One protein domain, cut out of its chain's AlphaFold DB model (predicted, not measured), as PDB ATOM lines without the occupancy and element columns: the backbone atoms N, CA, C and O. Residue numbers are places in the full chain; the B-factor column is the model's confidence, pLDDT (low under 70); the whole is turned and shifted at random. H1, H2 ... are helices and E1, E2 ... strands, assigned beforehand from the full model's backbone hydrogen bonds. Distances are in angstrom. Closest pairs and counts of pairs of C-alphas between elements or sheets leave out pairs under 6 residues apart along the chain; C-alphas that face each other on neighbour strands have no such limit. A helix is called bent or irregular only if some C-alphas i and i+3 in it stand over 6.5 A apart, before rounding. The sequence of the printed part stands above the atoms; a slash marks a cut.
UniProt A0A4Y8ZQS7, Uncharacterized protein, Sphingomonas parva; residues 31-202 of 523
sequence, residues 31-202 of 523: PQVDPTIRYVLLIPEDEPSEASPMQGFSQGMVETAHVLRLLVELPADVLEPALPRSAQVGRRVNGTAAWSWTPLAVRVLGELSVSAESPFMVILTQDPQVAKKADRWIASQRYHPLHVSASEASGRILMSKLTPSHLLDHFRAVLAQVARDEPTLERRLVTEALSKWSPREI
ATOM      1  N   PRO A  31      15.921  37.574   0.256       87.56
ATOM      2  CA  PRO A  31      16.077  36.284   0.899       87.56
ATOM      3  C   PRO A  31      17.096  36.440   2.034       87.56
ATOM      4  O   PRO A  31      18.121  37.115   1.893       87.56
ATOM      5  N   GLN A  32      16.755  35.889   3.194       94.44
ATOM      6  CA  GLN A  32      17.542  36.010   4.416       94.44
ATOM      7  C   GLN A  32      17.922  34.624   4.921       94.44
ATOM      8  O   GLN A  32      17.177  33.663   4.731       94.44
ATOM      9  N   VAL A  33      19.063  34.535   5.599       97.00
ATOM     10  CA  VAL A  33      19.467  33.319   6.306       97.00
ATOM     11  C   VAL A  33      18.526  33.092   7.492       97.00
ATOM     12  O   VAL A  33      18.467  33.910   8.412       97.00
ATOM     13  N   ASP A  34      17.815  31.967   7.483       95.69
ATOM     14  CA  ASP A  34      17.002  31.473   8.592       95.69
ATOM     15  C   ASP A  34      17.916  31.138   9.785       95.69
ATOM     16  O   ASP A  34      18.813  30.300   9.654       95.69
ATOM     17  N   PRO A  35      17.728  31.772  10.958       96.81
ATOM     18  CA  PRO A  35      18.527  31.478  12.145       96.81
ATOM     19  C   PRO A  35      18.195  30.124  12.791       96.81
ATOM     20  O   PRO A  35      18.887  29.721  13.730       96.81
ATOM     21  N   THR A  36      17.125  29.451  12.362       95.94
ATOM     22  CA  THR A  36      16.658  28.194  12.953       95.94
ATOM     23  C   THR A  36      17.704  27.096  12.807       95.94
ATOM     24  O   THR A  36      18.188  26.830  11.707       95.94
ATOM     25  N   ILE A  37      18.012  26.402  13.907       97.75
ATOM     26  CA  ILE A  37      18.841  25.196  13.864       97.75
ATOM     27  C   ILE A  37      17.919  23.996  13.657       97.75
ATOM     28  O   ILE A  37      17.051  23.723  14.487       97.75
ATOM     29  N   ARG A  38      18.115  23.263  12.559       97.50
ATOM     30  CA  ARG A  38      17.349  22.049  12.252       97.50
ATOM     31  C   ARG A  38      18.058  20.823  12.813       97.50
ATOM     32  O   ARG A  38      19.092  20.406  12.292       97.50
ATOM     33  N   TYR A  39      17.483  20.230  13.852       98.00
ATOM     34  CA  TYR A  39      17.952  18.985  14.455       98.00
ATOM     35  C   TYR A  39      17.272  17.786  13.789       98.00
ATOM     36  O   TYR A  39      16.121  17.460  14.072       98.00
ATOM     37  N   VAL A  40      17.978  17.107  12.895       97.88
ATOM     38  CA  VAL A  40      17.451  15.935  12.193       97.88
ATOM     39  C   VAL A  40      17.931  14.678  12.907       97.88
ATOM     40  O   VAL A  40      19.119  14.353  12.900       97.88
ATOM     41  N   LEU A  41      16.998  13.968  13.533       97.38
ATOM     42  CA  LEU A  41      17.251  12.698  14.200       97.38
ATOM     43  C   LEU A  41      17.048  11.564  13.199       97.38
ATOM     44  O   LEU A  41      15.916  11.220  12.866       97.38
ATOM     45  N   LEU A  42      18.144  10.984  12.717       97.25
ATOM     46  CA  LEU A  42      18.066   9.873  11.781       97.25
ATOM     47  C   LEU A  42      17.835   8.569  12.528       97.25
ATOM     48  O   LEU A  42      18.642   8.166  13.369       97.25
ATOM     49  N   ILE A  43      16.742   7.907  12.170       95.38
ATOM     50  CA  ILE A  43      16.370   6.596  12.688       95.38
ATOM     51  C   ILE A  43      16.598   5.520  11.615       95.38
ATOM     52  O   ILE A  43      16.491   5.813  10.413       95.38
ATOM     53  N   PRO A  44      16.936   4.284  12.031       93.94
ATOM     54  CA  PRO A  44      16.883   3.113  11.172       93.94
ATOM     55  C   PRO A  44      15.562   2.999  10.409       93.94
ATOM     56  O   PRO A  44      14.547   3.609  10.748       93.94
ATOM     57  N   GLU A  45      15.612   2.244   9.321       88.00
ATOM     58  CA  GLU A  45      14.401   1.860   8.618       88.00
ATOM     59  C   GLU A  45      13.730   0.734   9.393       88.00
ATOM     60  O   GLU A  45      14.345  -0.308   9.599       88.00
ATOM     61  N   ASP A  46      12.490   0.980   9.802       86.00
ATOM     62  CA  ASP A  46      11.676   0.038  10.555       86.00
ATOM     63  C   ASP A  46      10.394  -0.234   9.759       86.00
ATOM     64  O   ASP A  46       9.789   0.693   9.197       86.00
ATOM     65  N   GLU A  47       9.951  -1.490   9.738       86.38
ATOM     66  CA  GLU A  47       8.649  -1.838   9.177       86.38
ATOM     67  C   GLU A  47       7.531  -1.474  10.168       86.38
ATOM     68  O   GLU A  47       7.666  -1.706  11.374       86.38
ATOM     69  N   PRO A  48       6.373  -0.949   9.718       82.69
ATOM     70  CA  PRO A  48       5.261  -0.644  10.621       82.69
ATOM     71  C   PRO A  48       4.784  -1.846  11.451       82.69
ATOM     72  O   PRO A  48       4.272  -1.659  12.555       82.69
ATOM     73  N   SER A  49       4.960  -3.073  10.944       85.69
ATOM     74  CA  SER A  49       4.645  -4.319  11.657       85.69
ATOM     75  C   SER A  49       5.588  -4.624  12.824       85.69
ATOM     76  O   SER A  49       5.241  -5.431  13.681       85.69
ATOM     77  N   GLU A  50       6.758  -3.989  12.867       88.12
ATOM     78  CA  GLU A  50       7.776  -4.146  13.914       88.12
ATOM     79  C   GLU A  50       7.671  -3.053  14.987       88.12
ATOM     80  O   GLU A  50       8.515  -2.950  15.877       88.12
ATOM     81  N   ALA A  51       6.624  -2.223  14.921       92.25
ATOM     82  CA  ALA A  51       6.374  -1.218  15.935       92.25
ATOM     83  C   ALA A  51       6.217  -1.858  17.325       92.25
ATOM     84  O   ALA A  51       5.675  -2.952  17.493       92.25
ATOM     85  N   SER A  52       6.666  -1.128  18.342       93.69
ATOM     86  CA  SER A  52       6.650  -1.561  19.725       93.69
ATOM     87  C   SER A  52       5.229  -1.969  20.130       93.69
ATOM     88  O   SER A  52       4.259  -1.254  19.848       93.69
ATOM     89  N   PRO A  53       5.068  -3.122  20.791       91.50
ATOM     90  CA  PRO A  53       3.769  -3.765  20.912       91.50
ATOM     91  C   PRO A  53       2.788  -2.966  21.763       91.50
ATOM     92  O   PRO A  53       1.592  -3.074  21.550       91.50
ATOM     93  N   MET A  54       3.256  -2.171  22.727       92.81
ATOM     94  CA  MET A  54       2.405  -1.553  23.745       92.81
ATOM     95  C   MET A  54       1.933  -0.148  23.356       92.81
ATOM     96  O   MET A  54       0.782   0.194  23.642       92.81
ATOM     97  N   GLN A  55       2.781   0.653  22.702       94.44
ATOM     98  CA  GLN A  55       2.440   2.011  22.261       94.44
ATOM     99  C   GLN A  55       2.627   2.273  20.766       94.44
ATOM    100  O   GLN A  55       2.084   3.262  20.286       94.44
ATOM    101  N   GLY A  56       3.329   1.431  20.007       94.88
ATOM    102  CA  GLY A  56       3.507   1.613  18.562       94.88
ATOM    103  C   GLY A  56       4.592   2.616  18.175       94.88
ATOM    104  O   GLY A  56       4.376   3.440  17.282       94.88
ATOM    105  N   PHE A  57       5.728   2.595  18.866       95.69
ATOM    106  CA  PHE A  57       6.936   3.308  18.451       95.69
ATOM    107  C   PHE A  57       7.761   2.445  17.505       95.69
ATOM    108  O   PHE A  57       7.833   1.238  17.683       95.69
ATOM    109  N   SER A  58       8.429   3.041  16.524       94.19
ATOM    110  CA  SER A  58       9.430   2.303  15.749       94.19
ATOM    111  C   SER A  58      10.608   1.891  16.651       94.19
ATOM    112  O   SER A  58      10.883   2.562  17.655       94.19
ATOM    113  N   GLN A  59      11.300   0.796  16.331       90.31
ATOM    114  CA  GLN A  59      12.422   0.321  17.148       90.31
ATOM    115  C   GLN A  59      13.537   1.372  17.223       90.31
ATOM    116  O   GLN A  59      14.013   1.704  18.308       90.31
ATOM    117  N   GLY A  60      13.875   1.989  16.090       91.38
ATOM    118  CA  GLY A  60      14.833   3.084  16.044       91.38
ATOM    119  C   GLY A  60      14.432   4.286  16.901       91.38
ATOM    120  O   GLY A  60      15.295   4.999  17.398       91.38
ATOM    121  N   MET A  61      13.132   4.517  17.110       94.50
ATOM    122  CA  MET A  61      12.627   5.642  17.896       94.50
ATOM    123  C   MET A  61      12.771   5.423  19.406       94.50
ATOM    124  O   MET A  61      13.151   6.358  20.118       94.50
ATOM    125  N   VAL A  62      12.492   4.219  19.925       94.12
ATOM    126  CA  VAL A  62      12.528   3.965  21.382       94.12
ATOM    127  C   VAL A  62      13.924   4.149  21.985       94.12
ATOM    128  O   VAL A  62      14.053   4.509  23.155       94.12
ATOM    129  N   GLU A  63      14.967   4.000  21.170       92.69
ATOM    130  CA  GLU A  63      16.366   4.184  21.561       92.69
ATOM    131  C   GLU A  63      16.804   5.656  21.589       92.69
ATOM    132  O   GLU A  63      17.928   5.952  21.971       92.69
ATOM    133  N   THR A  64      15.951   6.613  21.209       95.00
ATOM    134  CA  THR A  64      16.358   8.025  21.035       95.00
ATOM    135  C   THR A  64      16.007   8.933  22.210       95.00
ATOM    136  O   THR A  64      16.240  10.143  22.164       95.00
ATOM    137  N   ALA A  65      15.484   8.370  23.302       96.25
ATOM    138  CA  ALA A  65      15.020   9.141  24.454       96.25
ATOM    139  C   ALA A  65      16.112  10.050  25.050       96.25
ATOM    140  O   ALA A  65      15.821  11.177  25.451       96.25
ATOM    141  N   HIS A  66      17.368   9.599  25.105       95.88
ATOM    142  CA  HIS A  66      18.492  10.414  25.583       95.88
ATOM    143  C   HIS A  66      18.892  11.519  24.606       95.88
ATOM    144  O   HIS A  66      19.343  12.569  25.056       95.88
ATOM    145  N   VAL A  67      18.679  11.340  23.299       96.50
ATOM    146  CA  VAL A  67      18.929  12.398  22.305       96.50
ATOM    147  C   VAL A  67      17.994  13.573  22.536       96.50
ATOM    148  O   VAL A  67      18.435  14.717  22.541       96.50
ATOM    149  N   LEU A  68      16.711  13.307  22.794       97.06
ATOM    150  CA  LEU A  68      15.752  14.376  23.076       97.06
ATOM    151  C   LEU A  68      16.071  15.117  24.380       97.06
ATOM    152  O   LEU A  68      15.802  16.310  24.485       97.06
ATOM    153  N   ARG A  69      16.677  14.433  25.361       96.56
ATOM    154  CA  ARG A  69      17.193  15.076  26.582       96.56
ATOM    155  C   ARG A  69      18.370  15.994  26.267       96.56
ATOM    156  O   ARG A  69      18.361  17.137  26.709       96.56
ATOM    157  N   LEU A  70      19.318  15.525  25.453       96.00
ATOM    158  CA  LEU A  70      20.467  16.313  25.004       96.00
ATOM    159  C   LEU A  70      20.036  17.593  24.273       96.00
ATOM    160  O   LEU A  70      20.626  18.642  24.499       96.00
ATOM    161  N   LEU A  71      18.991  17.539  23.437       96.56
ATOM    162  CA  LEU A  71      18.524  18.713  22.685       96.56
ATOM    163  C   LEU A  71      18.202  19.920  23.578       96.56
ATOM    164  O   LEU A  71      18.458  21.048  23.173       96.56
ATOM    165  N   VAL A  72      17.708  19.702  24.798       95.56
ATOM    166  CA  VAL A  72      17.374  20.783  25.746       95.56
ATOM    167  C   VAL A  72      18.611  21.581  26.187       95.56
ATOM    168  O   VAL A  72      18.521  22.771  26.517       95.56
ATOM    169  N   GLU A  73      19.778  20.941  26.174       94.31
ATOM    170  CA  GLU A  73      21.071  21.550  26.501       94.31
ATOM    171  C   GLU A  73      21.665  22.322  25.315       94.31
ATOM    172  O   GLU A  73      22.571  23.140  25.488       94.31
ATOM    173  N   LEU A  74      21.129  22.106  24.111       95.88
ATOM    174  CA  LEU A  74      21.529  22.795  22.892       95.88
ATOM    175  C   LEU A  74      20.639  24.028  22.643       95.88
ATOM    176  O   LEU A  74      19.498  24.093  23.114       95.88
ATOM    177  N   PRO A  75      21.134  25.032  21.900       96.69
ATOM    178  CA  PRO A  75      20.319  26.173  21.497       96.69
ATOM    179  C   PRO A  75      19.227  25.767  20.497       96.69
ATOM    180  O   PRO A  75      19.458  24.950  19.612       96.69
ATOM    181  N   ALA A  76      18.037  26.349  20.596       95.44
ATOM    182  CA  ALA A  76      16.949  26.132  19.644       95.44
ATOM    183  C   ALA A  76      17.211  26.818  18.290       95.44
ATOM    184  O   ALA A  76      16.793  26.318  17.247       95.44
ATOM    185  N   ASP A  77      17.934  27.937  18.308       96.69
ATOM    186  CA  ASP A  77      18.334  28.704  17.130       96.69
ATOM    187  C   ASP A  77      19.659  29.438  17.368       96.69
ATOM    188  O   ASP A  77      20.152  29.524  18.494       96.69
ATOM    189  N   VAL A  78      20.234  29.987  16.299       97.44
ATOM    190  CA  VAL A  78      21.525  30.684  16.345       97.44
ATOM    191  C   VAL A  78      21.485  31.973  17.177       97.44
ATOM    192  O   VAL A  78      22.524  32.447  17.635       97.44
ATOM    193  N   LEU A  79      20.301  32.550  17.398       96.94
ATOM    194  CA  LEU A  79      20.152  33.796  18.150       96.94
ATOM    195  C   LEU A  79      20.158  33.553  19.658       96.94
ATOM    196  O   LEU A  79      20.618  34.412  20.404       96.94
ATOM    197  N   GLU A  80      19.639  32.412  20.117       95.88
ATOM    198  CA  GLU A  80      19.418  32.125  21.536       95.88
ATOM    199  C   GLU A  80      20.644  32.414  22.428       95.88
ATOM    200  O   GLU A  80      20.481  33.155  23.401       95.88
ATOM    201  N   PRO A  81      21.869  31.952  22.108       96.81
ATOM    202  CA  PRO A  81      23.041  32.142  22.976       96.81
ATOM    203  C   PRO A  81      23.576  33.579  23.027       96.81
ATOM    204  O   PRO A  81      24.424  33.897  23.860       96.81
ATOM    205  N   ALA A  82      23.111  34.448  22.126       96.62
ATOM    206  CA  ALA A  82      23.432  35.873  22.117       96.62
ATOM    207  C   ALA A  82      22.443  36.712  22.946       96.62
ATOM    208  O   ALA A  82      22.644  37.913  23.131       96.62
ATOM    209  N   LEU A  83      21.350  36.102  23.416       95.00
ATOM    210  CA  LEU A  83      20.307  36.770  24.186       95.00
ATOM    211  C   LEU A  83      20.516  36.569  25.693       95.00
ATOM    212  O   LEU A  83      20.931  35.488  26.108       95.00
ATOM    213  N   PRO A  84      20.148  37.550  26.539       93.88
ATOM    214  CA  PRO A  84      20.103  37.345  27.983       93.88
ATOM    215  C   PRO A  84      19.032  36.310  28.356       93.88
ATOM    216  O   PRO A  84      18.017  36.172  27.665       93.88
ATOM    217  N   ARG A  85      19.208  35.627  29.495       93.19
ATOM    218  CA  ARG A  85      18.314  34.551  29.961       93.19
ATOM    219  C   ARG A  85      16.834  34.944  29.961       93.19
ATOM    220  O   ARG A  85      15.998  34.176  29.496       93.19
ATOM    221  N   SER A  86      16.491  36.141  30.441       91.62
ATOM    222  CA  SER A  86      15.098  36.619  30.467       91.62
ATOM    223  C   SER A  86      14.470  36.686  29.070       91.62
ATOM    224  O   SER A  86      13.313  36.309  28.899       91.62
ATOM    225  N   ALA A  87      15.236  37.092  28.054       91.88
ATOM    226  CA  ALA A  87      14.779  37.098  26.671       91.88
ATOM    227  C   ALA A  87      14.650  35.675  26.109       91.88
ATOM    228  O   ALA A  87      13.669  35.389  25.426       91.88
ATOM    229  N   GLN A  88      15.582  34.769  26.429       93.25
ATOM    230  CA  GLN A  88      15.488  33.356  26.036       93.25
ATOM    231  C   GLN A  88      14.209  32.714  26.598       93.25
ATOM    232  O   GLN A  88      13.405  32.162  25.844       93.25
ATOM    233  N   VAL A  89      13.970  32.857  27.906       93.19
ATOM    234  CA  VAL A  89      12.756  32.354  28.563       93.19
ATOM    235  C   VAL A  89      11.519  33.020  27.968       93.19
ATOM    236  O   VAL A  89      10.589  32.324  27.575       93.19
ATOM    237  N   GLY A  90      11.522  34.345  27.807       92.06
ATOM    238  CA  GLY A  90      10.430  35.083  27.174       92.06
ATOM    239  C   GLY A  90      10.066  34.555  25.784       92.06
ATOM    240  O   GLY A  90       8.886  34.368  25.488       92.06
ATOM    241  N   ARG A  91      11.054  34.248  24.936       91.69
ATOM    242  CA  ARG A  91      10.815  33.648  23.612       91.69
ATOM    243  C   ARG A  91      10.179  32.261  23.708       91.69
ATOM    244  O   ARG A  91       9.235  31.986  22.972       91.69
ATOM    245  N   ARG A  92      10.623  31.413  24.644       92.12
ATOM    246  CA  ARG A  92      10.005  30.094  24.894       92.12
ATOM    247  C   ARG A  92       8.561  30.233  25.342       92.12
ATOM    248  O   ARG A  92       7.679  29.616  24.762       92.12
ATOM    249  N   VAL A  93       8.293  31.109  26.307       92.31
ATOM    250  CA  VAL A  93       6.932  31.339  26.811       92.31
ATOM    251  C   VAL A  93       5.976  31.772  25.681       92.31
ATOM    252  O   VAL A  93       4.810  31.369  25.690       92.31
ATOM    253  N   ASN A  94       6.492  32.501  24.682       88.88
ATOM    254  CA  ASN A  94       5.780  32.934  23.472       88.88
ATOM    255  C   ASN A  94       5.822  31.935  22.295       88.88
ATOM    256  O   ASN A  94       5.222  32.196  21.256       88.88
ATOM    257  N   GLY A  95       6.513  30.798  22.429       88.81
ATOM    258  CA  GLY A  95       6.589  29.752  21.400       88.81
ATOM    259  C   GLY A  95       7.502  30.068  20.218       88.81
ATOM    260  O   GLY A  95       7.437  29.387  19.202       88.81
ATOM    261  N   THR A  96       8.361  31.083  20.325       89.56
ATOM    262  CA  THR A  96       9.261  31.521  19.240       89.56
ATOM    263  C   THR A  96      10.690  30.999  19.382       89.56
ATOM    264  O   THR A  96      11.575  31.421  18.640       89.56
ATOM    265  N   ALA A  97      10.937  30.117  20.354       90.56
ATOM    266  CA  ALA A  97      12.233  29.474  20.592       90.56
ATOM    267  C   ALA A  97      12.092  27.965  20.859       90.56
ATOM    268  O   ALA A  97      12.878  27.384  21.604       90.56
ATOM    269  N   ALA A  98      11.071  27.313  20.302       93.06
ATOM    270  CA  ALA A  98      10.983  25.859  20.374       93.06
ATOM    271  C   ALA A  98      12.031  25.213  19.451       93.06
ATOM    272  O   ALA A  98      12.304  25.728  18.368       93.06
ATOM    273  N   TRP A  99      12.614  24.086  19.865       95.31
ATOM    274  CA  TRP A  99      13.585  23.369  19.036       95.31
ATOM    275  C   TRP A  99      12.924  22.849  17.760       95.31
ATOM    276  O   TRP A  99      11.914  22.148  17.822       95.31
ATOM    277  N   SER A 100      13.521  23.157  16.609       95.12
ATOM    278  CA  SER A 100      13.140  22.546  15.339       95.12
ATOM    279  C   SER A 100      13.816  21.186  15.239       95.12
ATOM    280  O   SER A 100      15.003  21.097  14.928       95.12
ATOM    281  N   TRP A 101      13.078  20.123  15.557       96.00
ATOM    282  CA  TRP A 101      13.591  18.765  15.462       96.00
ATOM    283  C   TRP A 101      12.659  17.870  14.656       96.00
ATOM    284  O   TRP A 101      11.438  17.974  14.754       96.00
ATOM    285  N   THR A 102      13.249  16.974  13.870       95.56
ATOM    286  CA  THR A 102      12.506  16.066  12.996       95.56
ATOM    287  C   THR A 102      13.125  14.678  13.066       95.56
ATOM    288  O   THR A 102      14.279  14.513  12.659       95.56
ATOM    289  N   PRO A 103      12.392  13.662  13.548       95.25
ATOM    290  CA  PRO A 103      12.797  12.286  13.339       95.25
ATOM    291  C   PRO A 103      12.573  11.908  11.877       95.25
ATOM    292  O   PRO A 103      11.500  12.149  11.321       95.25
ATOM    293  N   LEU A 104      13.586  11.320  11.253       94.81
ATOM    294  CA  LEU A 104      13.577  11.005   9.834       94.81
ATOM    295  C   LEU A 104      14.145   9.610   9.596       94.81
ATOM    296  O   LEU A 104      15.260   9.300  10.013       94.81
ATOM    297  N   ALA A 105      13.388   8.777   8.886       94.19
ATOM    298  CA  ALA A 105      13.887   7.490   8.425       94.19
ATOM    299  C   ALA A 105      15.053   7.697   7.453       94.19
ATOM    300  O   ALA A 105      14.963   8.501   6.522       94.19
ATOM    301  N   VAL A 106      16.129   6.929   7.627       95.50
ATOM    302  CA  VAL A 106      17.365   7.090   6.844       95.50
ATOM    303  C   VAL A 106      17.160   7.010   5.322       95.50
ATOM    304  O   VAL A 106      17.932   7.605   4.576       95.50
ATOM    305  N   ARG A 107      16.113   6.325   4.839       94.06
ATOM    306  CA  ARG A 107      15.788   6.233   3.404       94.06
ATOM    307  C   ARG A 107      15.409   7.574   2.768       94.06
ATOM    308  O   ARG A 107      15.725   7.797   1.607       94.06
ATOM    309  N   VAL A 108      14.779   8.467   3.533       94.44
ATOM    310  CA  VAL A 108      14.292   9.777   3.054       94.44
ATOM    311  C   VAL A 108      15.417  10.815   3.065       94.44
ATOM    312  O   VAL A 108      15.272  11.911   2.539       94.44
ATOM    313  N   LEU A 109      16.581  10.475   3.627       94.75
ATOM    314  CA  LEU A 109      17.706  11.399   3.745       94.75
ATOM    315  C   LEU A 109      18.124  11.987   2.387       94.75
ATOM    316  O   LEU A 109      18.436  13.168   2.315       94.75
ATOM    317  N   GLY A 110      18.059  11.199   1.309       93.75
ATOM    318  CA  GLY A 110      18.395  11.656  -0.044       93.75
ATOM    319  C   GLY A 110      17.473  12.743  -0.611       93.75
ATOM    320  O   GLY A 110      17.874  13.435  -1.539       93.75
ATOM    321  N   GLU A 111      16.272  12.918  -0.054       94.25
ATOM    322  CA  GLU A 111      15.318  13.962  -0.457       94.25
ATOM    323  C   GLU A 111      15.585  15.296   0.253       94.25
ATOM    324  O   GLU A 111      15.071  16.341  -0.152       94.25
ATOM    325  N   LEU A 112      16.401  15.284   1.311       94.75
ATOM    326  CA  LEU A 112      16.813  16.498   1.991       94.75
ATOM    327  C   LEU A 112      17.960  17.176   1.248       94.75
ATOM    328  O   LEU A 112      18.932  16.540   0.836       94.75
ATOM    329  N   SER A 113      17.872  18.500   1.174       94.69
ATOM    330  CA  SER A 113      18.956  19.371   0.739       94.69
ATOM    331  C   SER A 113      19.170  20.485   1.756       94.69
ATOM    332  O   SER A 113      18.232  20.951   2.413       94.69
ATOM    333  N   VAL A 114      20.426  20.895   1.906       97.25
ATOM    334  CA  VAL A 114      20.803  22.037   2.740       97.25
ATOM    335  C   VAL A 114      20.977  23.245   1.830       97.25
ATOM    336  O   VAL A 114      21.840  23.236   0.952       97.25
ATOM    337  N   SER A 115      20.151  24.271   2.028       97.38
ATOM    338  CA  SER A 115      20.179  25.495   1.224       97.38
ATOM    339  C   SER A 115      20.931  26.626   1.931       97.38
ATOM    340  O   SER A 115      21.186  26.565   3.136       97.38
ATOM    341  N   ALA A 116      21.273  27.675   1.181       97.69
ATOM    342  CA  ALA A 116      21.954  28.853   1.717       97.69
ATOM    343  C   ALA A 116      21.071  29.631   2.707       97.69
ATOM    344  O   ALA A 116      21.565  30.201   3.679       97.69
ATOM    345  N   GLU A 117      19.754  29.617   2.485       97.25
ATOM    346  CA  GLU A 117      18.739  30.239   3.333       97.25
ATOM    347  C   GLU A 117      18.498  29.459   4.622       97.25
ATOM    348  O   GLU A 117      17.893  29.990   5.543       97.25
ATOM    349  N   SER A 118      18.910  28.196   4.720       97.06
ATOM    350  CA  SER A 118      18.716  27.390   5.931       97.06
ATOM    351  C   SER A 118      19.906  26.470   6.196       97.06
ATOM    352  O   SER A 118      19.764  25.242   6.185       97.06
ATOM    353  N   PRO A 119      21.091  27.049   6.433       98.00
ATOM    354  CA  PRO A 119      22.334  26.298   6.401       98.00
ATOM    355  C   PRO A 119      22.654  25.630   7.750       98.00
ATOM    356  O   PRO A 119      23.541  24.783   7.834       98.00
ATOM    357  N   PHE A 120      21.941  25.990   8.825       98.50
ATOM    358  CA  PHE A 120      22.180  25.476  10.173       98.50
ATOM    359  C   PHE A 120      21.433  24.164  10.400       98.50
ATOM    360  O   PHE A 120      20.271  24.135  10.810       98.50
ATOM    361  N   MET A 121      22.121  23.056  10.141       98.56
ATOM    362  CA  MET A 121      21.574  21.715  10.318       98.56
ATOM    363  C   MET A 121      22.512  20.844  11.152       98.56
ATOM    364  O   MET A 121      23.728  20.849  10.962       98.56
ATOM    365  N   VAL A 122      21.923  20.070  12.062       98.62
ATOM    366  CA  VAL A 122      22.615  19.086  12.895       98.62
ATOM    367  C   VAL A 122      21.982  17.722  12.655       98.62
ATOM    368  O   VAL A 122      20.785  17.537  12.870       98.62
ATOM    369  N   ILE A 123      22.793  16.763  12.223       98.62
ATOM    370  CA  ILE A 123      22.396  15.377  11.988       98.62
ATOM    371  C   ILE A 123      22.757  14.556  13.223       98.62
ATOM    372  O   ILE A 123      23.926  14.476  13.599       98.62
ATOM    373  N   LEU A 124      21.758  13.939  13.848       98.38
ATOM    374  CA  LEU A 124      21.887  13.131  15.061       98.38
ATOM    375  C   LEU A 124      21.681  11.656  14.714       98.38
ATOM    376  O   LEU A 124      20.662  11.290  14.133       98.38
ATOM    377  N   THR A 125      22.639  10.799  15.075       97.88
ATOM    378  CA  THR A 125      22.608   9.356  14.756       97.88
ATOM    379  C   THR A 125      22.964   8.499  15.970       97.88
ATOM    380  O   THR A 125      23.939   8.788  16.661       97.88
ATOM    381  N   GLN A 126      22.196   7.436  16.221       95.44
ATOM    382  CA  GLN A 126      22.514   6.418  17.238       95.44
ATOM    383  C   GLN A 126      23.151   5.177  16.612       95.44
ATOM    384  O   GLN A 126      24.201   4.723  17.054       95.44
ATOM    385  N   ASP A 127      22.531   4.665  15.549       95.25
ATOM    386  CA  ASP A 127      22.967   3.440  14.896       95.25
ATOM    387  C   ASP A 127      24.227   3.669  14.024       95.25
ATOM    388  O   ASP A 127      24.251   4.596  13.200       95.25
ATOM    389  N   PRO A 128      25.279   2.835  14.147       95.50
ATOM    390  CA  PRO A 128      26.505   2.977  13.362       95.50
ATOM    391  C   PRO A 128      26.319   2.858  11.840       95.50
ATOM    392  O   PRO A 128      27.069   3.474  11.079       95.50
ATOM    393  N   GLN A 129      25.353   2.070  11.358       95.62
ATOM    394  CA  GLN A 129      25.081   1.933   9.922       95.62
ATOM    395  C   GLN A 129      24.336   3.154   9.381       95.62
ATOM    396  O   GLN A 129      24.676   3.658   8.306       95.62
ATOM    397  N   VAL A 130      23.376   3.678  10.145       97.00
ATOM    398  CA  VAL A 130      22.721   4.962   9.868       97.00
ATOM    399  C   VAL A 130      23.760   6.084   9.852       97.00
ATOM    400  O   VAL A 130      23.775   6.877   8.913       97.00
ATOM    401  N   ALA A 131      24.704   6.099  10.799       97.75
ATOM    402  CA  ALA A 131      25.795   7.072  10.824       97.75
ATOM    403  C   ALA A 131      26.670   7.012   9.559       97.75
ATOM    404  O   ALA A 131      27.002   8.047   8.995       97.75
ATOM    405  N   LYS A 132      27.001   5.825   9.038       97.62
ATOM    406  CA  LYS A 132      27.750   5.696   7.769       97.62
ATOM    407  C   LYS A 132      26.965   6.170   6.543       97.62
ATOM    408  O   LYS A 132      27.554   6.592   5.548       97.62
ATOM    409  N   LYS A 133      25.635   6.029   6.547       97.50
ATOM    410  CA  LYS A 133      24.771   6.590   5.492       97.50
ATOM    411  C   LYS A 133      24.730   8.118   5.592       97.50
ATOM    412  O   LYS A 133      24.858   8.782   4.567       97.50
ATOM    413  N   ALA A 134      24.643   8.648   6.812       98.12
ATOM    414  CA  ALA A 134      24.694  10.078   7.082       98.12
ATOM    415  C   ALA A 134      26.003  10.715   6.596       98.12
ATOM    416  O   ALA A 134      25.924  11.685   5.853       98.12
ATOM    417  N   ASP A 135      27.176  10.139   6.897       98.38
ATOM    418  CA  ASP A 135      28.475  10.655   6.419       98.38
ATOM    419  C   ASP A 135      28.481  10.882   4.900       98.38
ATOM    420  O   ASP A 135      28.903  11.926   4.408       98.38
ATOM    421  N   ARG A 136      27.993   9.884   4.149       97.56
ATOM    422  CA  ARG A 136      27.963   9.914   2.681       97.56
ATOM    423  C   ARG A 136      27.045  11.010   2.157       97.56
ATOM    424  O   ARG A 136      27.411  11.694   1.209       97.56
ATOM    425  N   TRP A 137      25.876  11.172   2.770       98.12
ATOM    426  CA  TRP A 137      24.940  12.228   2.394       98.12
ATOM    427  C   TRP A 137      25.446  13.619   2.799       98.12
ATOM    428  O   TRP A 137      25.317  14.555   2.020       98.12
ATOM    429  N   ILE A 138      26.072  13.765   3.972       98.38
ATOM    430  CA  ILE A 138      26.671  15.032   4.420       98.38
ATOM    431  C   ILE A 138      27.761  15.473   3.442       98.38
ATOM    432  O   ILE A 138      27.775  16.632   3.036       98.38
ATOM    433  N   ALA A 139      28.618  14.546   3.005       97.50
ATOM    434  CA  ALA A 139      29.672  14.815   2.027       97.50
ATOM    435  C   ALA A 139      29.147  15.204   0.633       97.50
ATOM    436  O   ALA A 139      29.907  15.750  -0.164       97.50
ATOM    437  N   SER A 140      27.876  14.924   0.318       97.19
ATOM    438  CA  SER A 140      27.251  15.353  -0.938       97.19
ATOM    439  C   SER A 140      26.559  16.714  -0.840       97.19
ATOM    440  O   SER A 140      26.079  17.212  -1.857       97.19
ATOM    441  N   GLN A 141      26.450  17.306   0.353       98.06
ATOM    442  CA  GLN A 141      25.806  18.608   0.519       98.06
ATOM    443  C   GLN A 141      26.759  19.741   0.139       98.06
ATOM    444  O   GLN A 141      27.962  19.652   0.350       98.06
ATOM    445  N   ARG A 142      26.227  20.859  -0.366       97.31
ATOM    446  CA  ARG A 142      27.040  22.071  -0.561       97.31
ATOM    447  C   ARG A 142      27.445  22.680   0.780       97.31
ATOM    448  O   ARG A 142      28.607  23.027   0.975       97.31
ATOM    449  N   TYR A 143      26.480  22.801   1.686       98.06
ATOM    450  CA  TYR A 143      26.669  23.274   3.052       98.06
ATOM    451  C   TYR A 143      26.573  22.064   3.978       98.06
ATOM    452  O   TYR A 143      25.484  21.541   4.199       98.06
ATOM    453  N   HIS A 144      27.715  21.565   4.448       98.12
ATOM    454  CA  HIS A 144      27.771  20.330   5.232       98.12
ATOM    455  C   HIS A 144      27.098  20.513   6.599       98.12
ATOM    456  O   HIS A 144      27.546  21.372   7.357       98.12
ATOM    457  N   PRO A 145      26.091  19.698   6.963       98.44
ATOM    458  CA  PRO A 145      25.557  19.671   8.323       98.44
ATOM    459  C   PRO A 145      26.575  19.186   9.352       98.44
ATOM    460  O   PRO A 145      27.466  18.392   9.039       98.44
ATOM    461  N   LEU A 146      26.392  19.583  10.611       98.62
ATOM    462  CA  LEU A 146      27.169  19.035  11.719       98.62
ATOM    463  C   LEU A 146      26.704  17.612  12.019       98.62
ATOM    464  O   LEU A 146      25.535  17.395  12.339       98.62
ATOM    465  N   HIS A 147      27.621  16.648  11.987       98.62
ATOM    466  CA  HIS A 147      27.300  15.271  12.348       98.62
ATOM    467  C   HIS A 147      27.616  14.984  13.812       98.62
ATOM    468  O   HIS A 147      28.776  14.961  14.226       98.62
ATOM    469  N   VAL A 148      26.575  14.698  14.583       98.50
ATOM    470  CA  VAL A 148      26.672  14.249  15.968       98.50
ATOM    471  C   VAL A 148      26.208  12.789  16.051       98.50
ATOM    472  O   VAL A 148      25.112  12.431  15.611       98.50
ATOM    473  N   SER A 149      27.044  11.911  16.603       97.94
ATOM    474  CA  SER A 149      26.789  10.466  16.617       97.94
ATOM    475  C   SER A 149      27.098   9.829  17.966       97.94
ATOM    476  O   SER A 149      27.951  10.312  18.705       97.94
ATOM    477  N   ALA A 150      26.433   8.718  18.279       96.44
ATOM    478  CA  ALA A 150      26.844   7.824  19.363       96.44
ATOM    479  C   ALA A 150      28.083   6.977  19.001       96.44
ATOM    480  O   ALA A 150      28.720   6.410  19.884       96.44
ATOM    481  N   SER A 151      28.443   6.909  17.713       95.50
ATOM    482  CA  SER A 151      29.603   6.166  17.210       95.50
ATOM    483  C   SER A 151      30.749   7.099  16.802       95.50
ATOM    484  O   SER A 151      30.533   8.090  16.101       95.50
ATOM    485  N   GLU A 152      31.979   6.781  17.210       95.19
ATOM    486  CA  GLU A 152      33.164   7.567  16.843       95.19
ATOM    487  C   GLU A 152      33.591   7.297  15.386       95.19
ATOM    488  O   GLU A 152      33.667   6.149  14.950       95.19
ATOM    489  N   ALA A 153      33.873   8.363  14.629       95.75
ATOM    490  CA  ALA A 153      34.568   8.326  13.340       95.75
ATOM    491  C   ALA A 153      35.108   9.725  12.986       95.75
ATOM    492  O   ALA A 153      34.717  10.724  13.593       95.75
ATOM    493  N   SER A 154      35.989   9.805  11.984       93.44
ATOM    494  CA  SER A 154      36.497  11.086  11.477       93.44
ATOM    495  C   SER A 154      35.357  11.975  10.970       93.44
ATOM    496  O   SER A 154      34.480  11.502  10.252       93.44
ATOM    497  N   GLY A 155      35.378  13.259  11.331       93.94
ATOM    498  CA  GLY A 155      34.342  14.228  10.948       93.94
ATOM    499  C   GLY A 155      33.056  14.169  11.784       93.94
ATOM    500  O   GLY A 155      32.153  14.965  11.542       93.94
ATOM    501  N   ARG A 156      32.974  13.276  12.781       97.12
ATOM    502  CA  ARG A 156      31.838  13.179  13.706       97.12
ATOM    503  C   ARG A 156      32.181  13.751  15.072       97.12
ATOM    504  O   ARG A 156      33.299  13.600  15.559       97.12
ATOM    505  N   ILE A 157      31.178  14.314  15.734       98.12
ATOM    506  CA  ILE A 157      31.247  14.670  17.150       98.12
ATOM    507  C   ILE A 157      30.520  13.595  17.948       98.12
ATOM    508  O   ILE A 157      29.346  13.314  17.701       98.12
ATOM    509  N   LEU A 158      31.208  12.988  18.916       97.75
ATOM    510  CA  LEU A 158      30.567  12.046  19.830       97.75
ATOM    511  C   LEU A 158      29.524  12.793  20.672       97.75
ATOM    512  O   LEU A 158      29.839  13.837  21.238       97.75
ATOM    513  N   MET A 159      28.311  12.254  20.800       96.50
ATOM    514  CA  MET A 159      27.217  12.906  21.540       96.50
ATOM    515  C   MET A 159      27.601  13.324  22.963       96.50
ATOM    516  O   MET A 159      27.261  14.423  23.380       96.50
ATOM    517  N   SER A 160      28.361  12.495  23.683       95.56
ATOM    518  CA  SER A 160      28.838  12.802  25.042       95.56
ATOM    519  C   SER A 160      29.915  13.891  25.102       95.56
ATOM    520  O   SER A 160      30.203  14.404  26.178       95.56
ATOM    521  N   LYS A 161      30.524  14.235  23.961       96.56
ATOM    522  CA  LYS A 161      31.536  15.290  23.813       96.56
ATOM    523  C   LYS A 161      30.956  16.552  23.164       96.56
ATOM    524  O   LYS A 161      31.690  17.519  22.981       96.56
ATOM    525  N   LEU A 162      29.678  16.559  22.773       96.56
ATOM    526  CA  LEU A 162      29.058  17.728  22.158       96.56
ATOM    527  C   LEU A 162      29.036  18.891  23.159       96.56
ATOM    528  O   LEU A 162      28.692  18.723  24.322       96.56
ATOM    529  N   THR A 163      29.407  20.083  22.695       93.06
ATOM    530  CA  THR A 163      29.404  21.303  23.509       93.06
ATOM    531  C   THR A 163      28.887  22.466  22.665       93.06
ATOM    532  O   THR A 163      28.952  22.397  21.432       93.06
ATOM    533  N   PRO A 164      28.432  23.572  23.282       91.69
ATOM    534  CA  PRO A 164      28.033  24.766  22.537       91.69
ATOM    535  C   PRO A 164      29.142  25.354  21.650       91.69
ATOM    536  O   PRO A 164      28.838  25.957  20.626       91.69
ATOM    537  N   SER A 165      30.419  25.163  22.009       94.38
ATOM    538  CA  SER A 165      31.553  25.647  21.205       94.38
ATOM    539  C   SER A 165      31.658  24.937  19.853       94.38
ATOM    540  O   SER A 165      31.837  25.593  18.833       94.38
ATOM    541  N   HIS A 166      31.404  23.625  19.823       97.12
ATOM    542  CA  HIS A 166      31.369  22.858  18.581       97.12
ATOM    543  C   HIS A 166      30.313  23.384  17.595       97.12
ATOM    544  O   HIS A 166      30.570  23.465  16.395       97.12
ATOM    545  N   LEU A 167      29.131  23.757  18.100       97.56
ATOM    546  CA  LEU A 167      28.072  24.359  17.285       97.56
ATOM    547  C   LEU A 167      28.491  25.736  16.763       97.56
ATOM    548  O   LEU A 167      28.340  26.006  15.575       97.56
ATOM    549  N   LEU A 168      29.047  26.586  17.630       97.81
ATOM    550  CA  LEU A 168      29.497  27.928  17.262       97.81
ATOM    551  C   LEU A 168      30.547  27.897  16.144       97.81
ATOM    552  O   LEU A 168      30.410  28.619  15.154       97.81
ATOM    553  N   ASP A 169      31.572  27.058  16.289       98.06
ATOM    554  CA  ASP A 169      32.652  26.937  15.308       98.06
ATOM    555  C   ASP A 169      32.117  26.446  13.961       98.06
ATOM    556  O   ASP A 169      32.411  27.030  12.913       98.06
ATOM    557  N   HIS A 170      31.252  25.428  13.992       98.56
ATOM    558  CA  HIS A 170      30.610  24.904  12.794       98.56
ATOM    559  C   HIS A 170      29.731  25.958  12.101       98.56
ATOM    560  O   HIS A 170      29.879  26.197  10.901       98.56
ATOM    561  N   PHE A 171      28.855  26.644  12.838       98.56
ATOM    562  CA  PHE A 171      27.945  27.639  12.265       98.56
ATOM    563  C   PHE A 171      28.676  28.864  11.713       98.56
ATOM    564  O   PHE A 171      28.267  29.396  10.682       98.56
ATOM    565  N   ARG A 172      29.792  29.285  12.324       98.56
ATOM    566  CA  ARG A 172      30.661  30.331  11.760       98.56
ATOM    567  C   ARG A 172      31.284  29.899  10.436       98.56
ATOM    568  O   ARG A 172      31.276  30.684   9.487       98.56
ATOM    569  N   ALA A 173      31.794  28.671  10.356       98.50
ATOM    570  CA  ALA A 173      32.388  28.142   9.131       98.50
ATOM    571  C   ALA A 173      31.359  28.052   7.992       98.50
ATOM    572  O   ALA A 173      31.619  28.524   6.883       98.50
ATOM    573  N   VAL A 174      30.171  27.519   8.291       98.44
ATOM    574  CA  VAL A 174      29.069  27.404   7.331       98.44
ATOM    575  C   VAL A 174      28.576  28.782   6.882       98.44
ATOM    576  O   VAL A 174      28.449  29.019   5.682       98.44
ATOM    577  N   LEU A 175      28.375  29.735   7.800       98.50
ATOM    578  CA  LEU A 175      27.950  31.090   7.433       98.50
ATOM    579  C   LEU A 175      28.999  31.812   6.577       98.50
ATOM    580  O   LEU A 175      28.646  32.529   5.641       98.50
ATOM    581  N   ALA A 176      30.290  31.612   6.857       98.44
ATOM    582  CA  ALA A 176      31.365  32.161   6.035       98.44
ATOM    583  C   ALA A 176      31.364  31.571   4.617       98.44
ATOM    584  O   ALA A 176      31.710  32.273   3.668       98.44
ATOM    585  N   GLN A 177      30.984  30.300   4.459       98.50
ATOM    586  CA  GLN A 177      30.796  29.689   3.146       98.50
ATOM    587  C   GLN A 177      29.582  30.273   2.419       98.50
ATOM    588  O   GLN A 177      29.736  30.722   1.288       98.50
ATOM    589  N   VAL A 178      28.423  30.360   3.082       98.25
ATOM    590  CA  VAL A 178      27.212  30.997   2.529       98.25
ATOM    591  C   VAL A 178      27.500  32.428   2.077       98.25
ATOM    592  O   VAL A 178      27.105  32.821   0.991       98.25
ATOM    593  N   ALA A 179      28.258  33.203   2.856       97.69
ATOM    594  CA  ALA A 179      28.624  34.573   2.502       97.69
ATOM    595  C   ALA A 179      29.486  34.689   1.229       97.69
ATOM    596  O   ALA A 179      29.460  35.738   0.585       97.69
ATOM    597  N   ARG A 180      30.276  33.654   0.902       98.12
ATOM    598  CA  ARG A 180      31.072  33.592  -0.336       98.12
ATOM    599  C   ARG A 180      30.236  33.135  -1.523       98.12
ATOM    600  O   ARG A 180      30.391  33.693  -2.602       98.12
ATOM    601  N   ASP A 181      29.401  32.122  -1.309       97.88
ATOM    602  CA  ASP A 181      28.597  31.496  -2.357       97.88
ATOM    603  C   ASP A 181      27.404  32.386  -2.757       97.88
ATOM    604  O   ASP A 181      27.142  32.559  -3.941       97.88
ATOM    605  N   GLU A 182      26.742  33.014  -1.778       97.25
ATOM    606  CA  GLU A 182      25.529  33.828  -1.935       97.25
ATOM    607  C   GLU A 182      25.696  35.215  -1.270       97.25
ATOM    608  O   GLU A 182      25.133  35.500  -0.205       97.25
ATOM    609  N   PRO A 183      26.490  36.129  -1.861       95.50
ATOM    610  CA  PRO A 183      26.864  37.390  -1.219       95.50
ATOM    611  C   PRO A 183      25.685  38.344  -0.979       95.50
ATOM    612  O   PRO A 183      25.758  39.154  -0.050       95.50
ATOM    613  N   THR A 184      24.616  38.240  -1.776       95.38
ATOM    614  CA  THR A 184      23.401  39.072  -1.706       95.38
ATOM    615  C   THR A 184      22.416  38.634  -0.621       95.38
ATOM    616  O   THR A 184      21.502  39.393  -0.303       95.38
ATOM    617  N   LEU A 185      22.598  37.442  -0.043       95.88
ATOM    618  CA  LEU A 185      21.718  36.904   0.987       95.88
ATOM    619  C   LEU A 185      21.871  37.693   2.297       95.88
ATOM    620  O   LEU A 185      22.982  37.838   2.829       95.88
ATOM    621  N   GLU A 186      20.752  38.198   2.829       96.94
ATOM    622  CA  GLU A 186      20.733  38.978   4.068       96.94
ATOM    623  C   GLU A 186      21.093  38.085   5.261       96.94
ATOM    624  O   GLU A 186      20.494  37.035   5.496       96.94
ATOM    625  N   ARG A 187      22.104  38.497   6.029       96.88
ATOM    626  CA  ARG A 187      22.708  37.671   7.090       96.88
ATOM    627  C   ARG A 187      23.175  38.462   8.305       96.88
ATOM    628  O   ARG A 187      23.844  37.902   9.177       96.88
ATOM    629  N   ARG A 188      22.862  39.760   8.387       97.12
ATOM    630  CA  ARG A 188      23.351  40.650   9.449       97.12
ATOM    631  C   ARG A 188      22.942  40.160  10.832       97.12
ATOM    632  O   ARG A 188      23.791  40.087  11.713       97.12
ATOM    633  N   LEU A 189      21.675  39.772  10.995       96.44
ATOM    634  CA  LEU A 189      21.133  39.303  12.274       96.44
ATOM    635  C   LEU A 189      21.900  38.080  12.802       96.44
ATOM    636  O   LEU A 189      22.340  38.061  13.948       96.44
ATOM    637  N   VAL A 190      22.097  37.081  11.944       97.69
ATOM    638  CA  VAL A 190      22.811  35.843  12.282       97.69
ATOM    639  C   VAL A 190      24.294  36.117  12.547       97.69
ATOM    640  O   VAL A 190      24.861  35.598  13.506       97.69
ATOM    641  N   THR A 191      24.918  36.978  11.739       98.12
ATOM    642  CA  THR A 191      26.324  37.383  11.914       98.12
ATOM    643  C   THR A 191      26.539  38.075  13.261       98.12
ATOM    644  O   THR A 191      27.498  37.779  13.974       98.12
ATOM    645  N   GLU A 192      25.632  38.978  13.639       97.94
ATOM    646  CA  GLU A 192      25.668  39.664  14.929       97.94
ATOM    647  C   GLU A 192      25.453  38.690  16.094       97.94
ATOM    648  O   GLU A 192      26.180  38.751  17.084       97.94
ATOM    649  N   ALA A 193      24.512  37.753  15.970       97.56
ATOM    650  CA  ALA A 193      24.281  36.744  16.997       97.56
ATOM    651  C   ALA A 193      25.506  35.842  17.214       97.56
ATOM    652  O   ALA A 193      25.950  35.667  18.346       97.56
ATOM    653  N   LEU A 194      26.121  35.332  16.143       97.88
ATOM    654  CA  LEU A 194      27.318  34.489  16.245       97.88
ATOM    655  C   LEU A 194      28.535  35.235  16.817       97.88
ATOM    656  O   LEU A 194      29.431  34.594  17.373       97.88
ATOM    657  N   SER A 195      28.610  36.564  16.692       97.69
ATOM    658  CA  SER A 195      29.691  37.353  17.307       97.69
ATOM    659  C   SER A 195      29.481  37.571  18.809       97.69
ATOM    660  O   SER A 195      30.455  37.641  19.553       97.69
ATOM    661  N   LYS A 196      28.220  37.602  19.256       97.31
ATOM    662  CA  LYS A 196      27.807  37.749  20.663       97.31
ATOM    663  C   LYS A 196      27.498  36.422  21.362       97.31
ATOM    664  O   LYS A 196      27.058  36.427  22.508       97.31
ATOM    665  N   TRP A 197      27.696  35.296  20.680       97.19
ATOM    666  CA  TRP A 197      27.383  33.973  21.206       97.19
ATOM    667  C   TRP A 197      28.135  33.706  22.509       97.19
ATOM    668  O   TRP A 197      29.365  33.744  22.549       97.19
ATOM    669  N   SER A 198      27.391  33.375  23.558       94.19
ATOM    670  CA  SER A 198      27.935  33.063  24.876       94.19
ATOM    671  C   SER A 198      27.298  31.790  25.442       94.19
ATOM    672  O   SER A 198      26.173  31.450  25.067       94.19
ATOM    673  N   PRO A 199      27.998  31.036  26.310       89.25
ATOM    674  CA  PRO A 199      27.379  29.925  27.023       89.25
ATOM    675  C   PRO A 199      26.124  30.382  27.775       89.25
ATOM    676  O   PRO A 199      26.100  31.476  28.338       89.25
ATOM    677  N   ARG A 200      25.087  29.533  27.798       89.75
ATOM    678  CA  ARG A 200      23.842  29.820  28.523       89.75
ATOM    679  C   ARG A 200      24.162  30.088  29.996       89.75
ATOM    680  O   ARG A 200      24.907  29.332  30.616       89.75
ATOM    681  N   GLU A 201      23.573  31.143  30.547       91.50
ATOM    682  CA  GLU A 201      23.664  31.436  31.976       91.50
ATOM    683  C   GLU A 201      23.076  30.271  32.783       91.50
ATOM    684  O   GLU A 201      21.939  29.850  32.548       91.50
ATOM    685  N   ILE A 202      23.868  29.743  33.718       93.12
ATOM    686  CA  ILE A 202      23.491  28.594  34.537       93.12
ATOM    687  C   ILE A 202      22.942  29.083  35.872       93.12
ATOM    688  O   ILE A 202      23.632  29.760  36.633       93.12
TER     689      ILE A 202
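AT A GLANCE: This is residues 31 to 202 of the 523 residues of an uncharacterized protein of Sphingomonas parva (UniProt A0A4Y8ZQS7). A strongly parallel-built wall of four strands has H4 and H5 packed over one face and the short helix H1 over the opposite face, where the strands end. The helical hairpin H6 and H7 sits beyond the end where the strands begin, H2 grazes the sheet, and H3 lies off it. The printed part has 172 residues with seven named helices and four strands in the order E1 H1 H2 H3 E2 H4 E3 H5 E4 H6 H7. The sheet runs E2 E1 E3 E4, all parallel, and the class is mixed, helices and strands. The whole is compact, with a radius of gyration of the C-alphas of 16.6 A and spans of 48 by 36 by 29 A.

IN THESE COORDINATES: E1, residues 38 to 43, begins at C-alpha 38 (17.349, 22.049, 12.252) and is 15.5 A long. H1 is residues 59 to 62, H2 residues 65 to 73, 14.0 A, and H3 residues 85 to 93. E2, residues 100 to 105, is 16.6 A long, and H4, residues 106 to 111, follows at once. H4 is only just irregular: C-alphas 107 and 110 are 6.9 A apart. E3 is residues 121 to 125, H5 residues 128 to 138, 15.0 A, and E4 residues 146 to 149. H6, residues 164 to 181, is 25.8 A long. H7, residues 188 to 195, ends at C-alpha 195 (29.691, 37.353, 17.307).

HOW THE PARTS SIT: In the sheet, backbone N and O atoms are within hydrogen-bond range across each pair of neighbour strands, for instance N 41 and O 102 at 2.9 A for E2 and E1, N 40 and O 122 at 2.8 A for E1 and E3, and N 123 and O 146 at 2.8 A for E3 and E4. E3, H5, E4 is a strand-helix-strand unit, two parallel neighbour strands with a helix between, and its crossover is right-handed; E1, H1 H2 H3, E2 is another. E2, H4, E3 is a split one, with E1 between its strands, also right-handed. H5 is over E3 at a height over the sheet of 8.0 A, along the strands at 4 degrees on the local plane. H4 and H5 touch, the C-alphas of Val 106 and Val 130 being closest at 6.5 A, at a shallow tilt of 7 degrees, the same way. H1 and H5 lie on opposite faces. H2 only grazes the sheet with residues 67 to 71, and H6 with residues 166 to 174. H6 touches H7 with residues 168 to 175 alone, closest at the C-alphas of Arg 172 and Leu 194, 7.0 A, opposite ways at a tilt of 37 degrees, only just steep. H3 and H7 are not on the sheet, and H2 and H3 are apart. Every O i to N i+4 pair is within hydrogen-bond range in H3, H6 and H7; the counts are 3 of 5 in H2, 6 of 7 in H5 and 0 of 2 in H4, where 2 of 3 O i to N i+3 pairs are, and H1 is too short for such a pair.

THE WHOLE: The C-alphas of Met 54 and Thr 184 are the two farthest apart, 52.3 A. The printed part has no cut. The links E1 to H1, H2 to H3 and E4 to H6 are long. Mean pLDDT of the printed part is 95.5, and no printed residue is under 70.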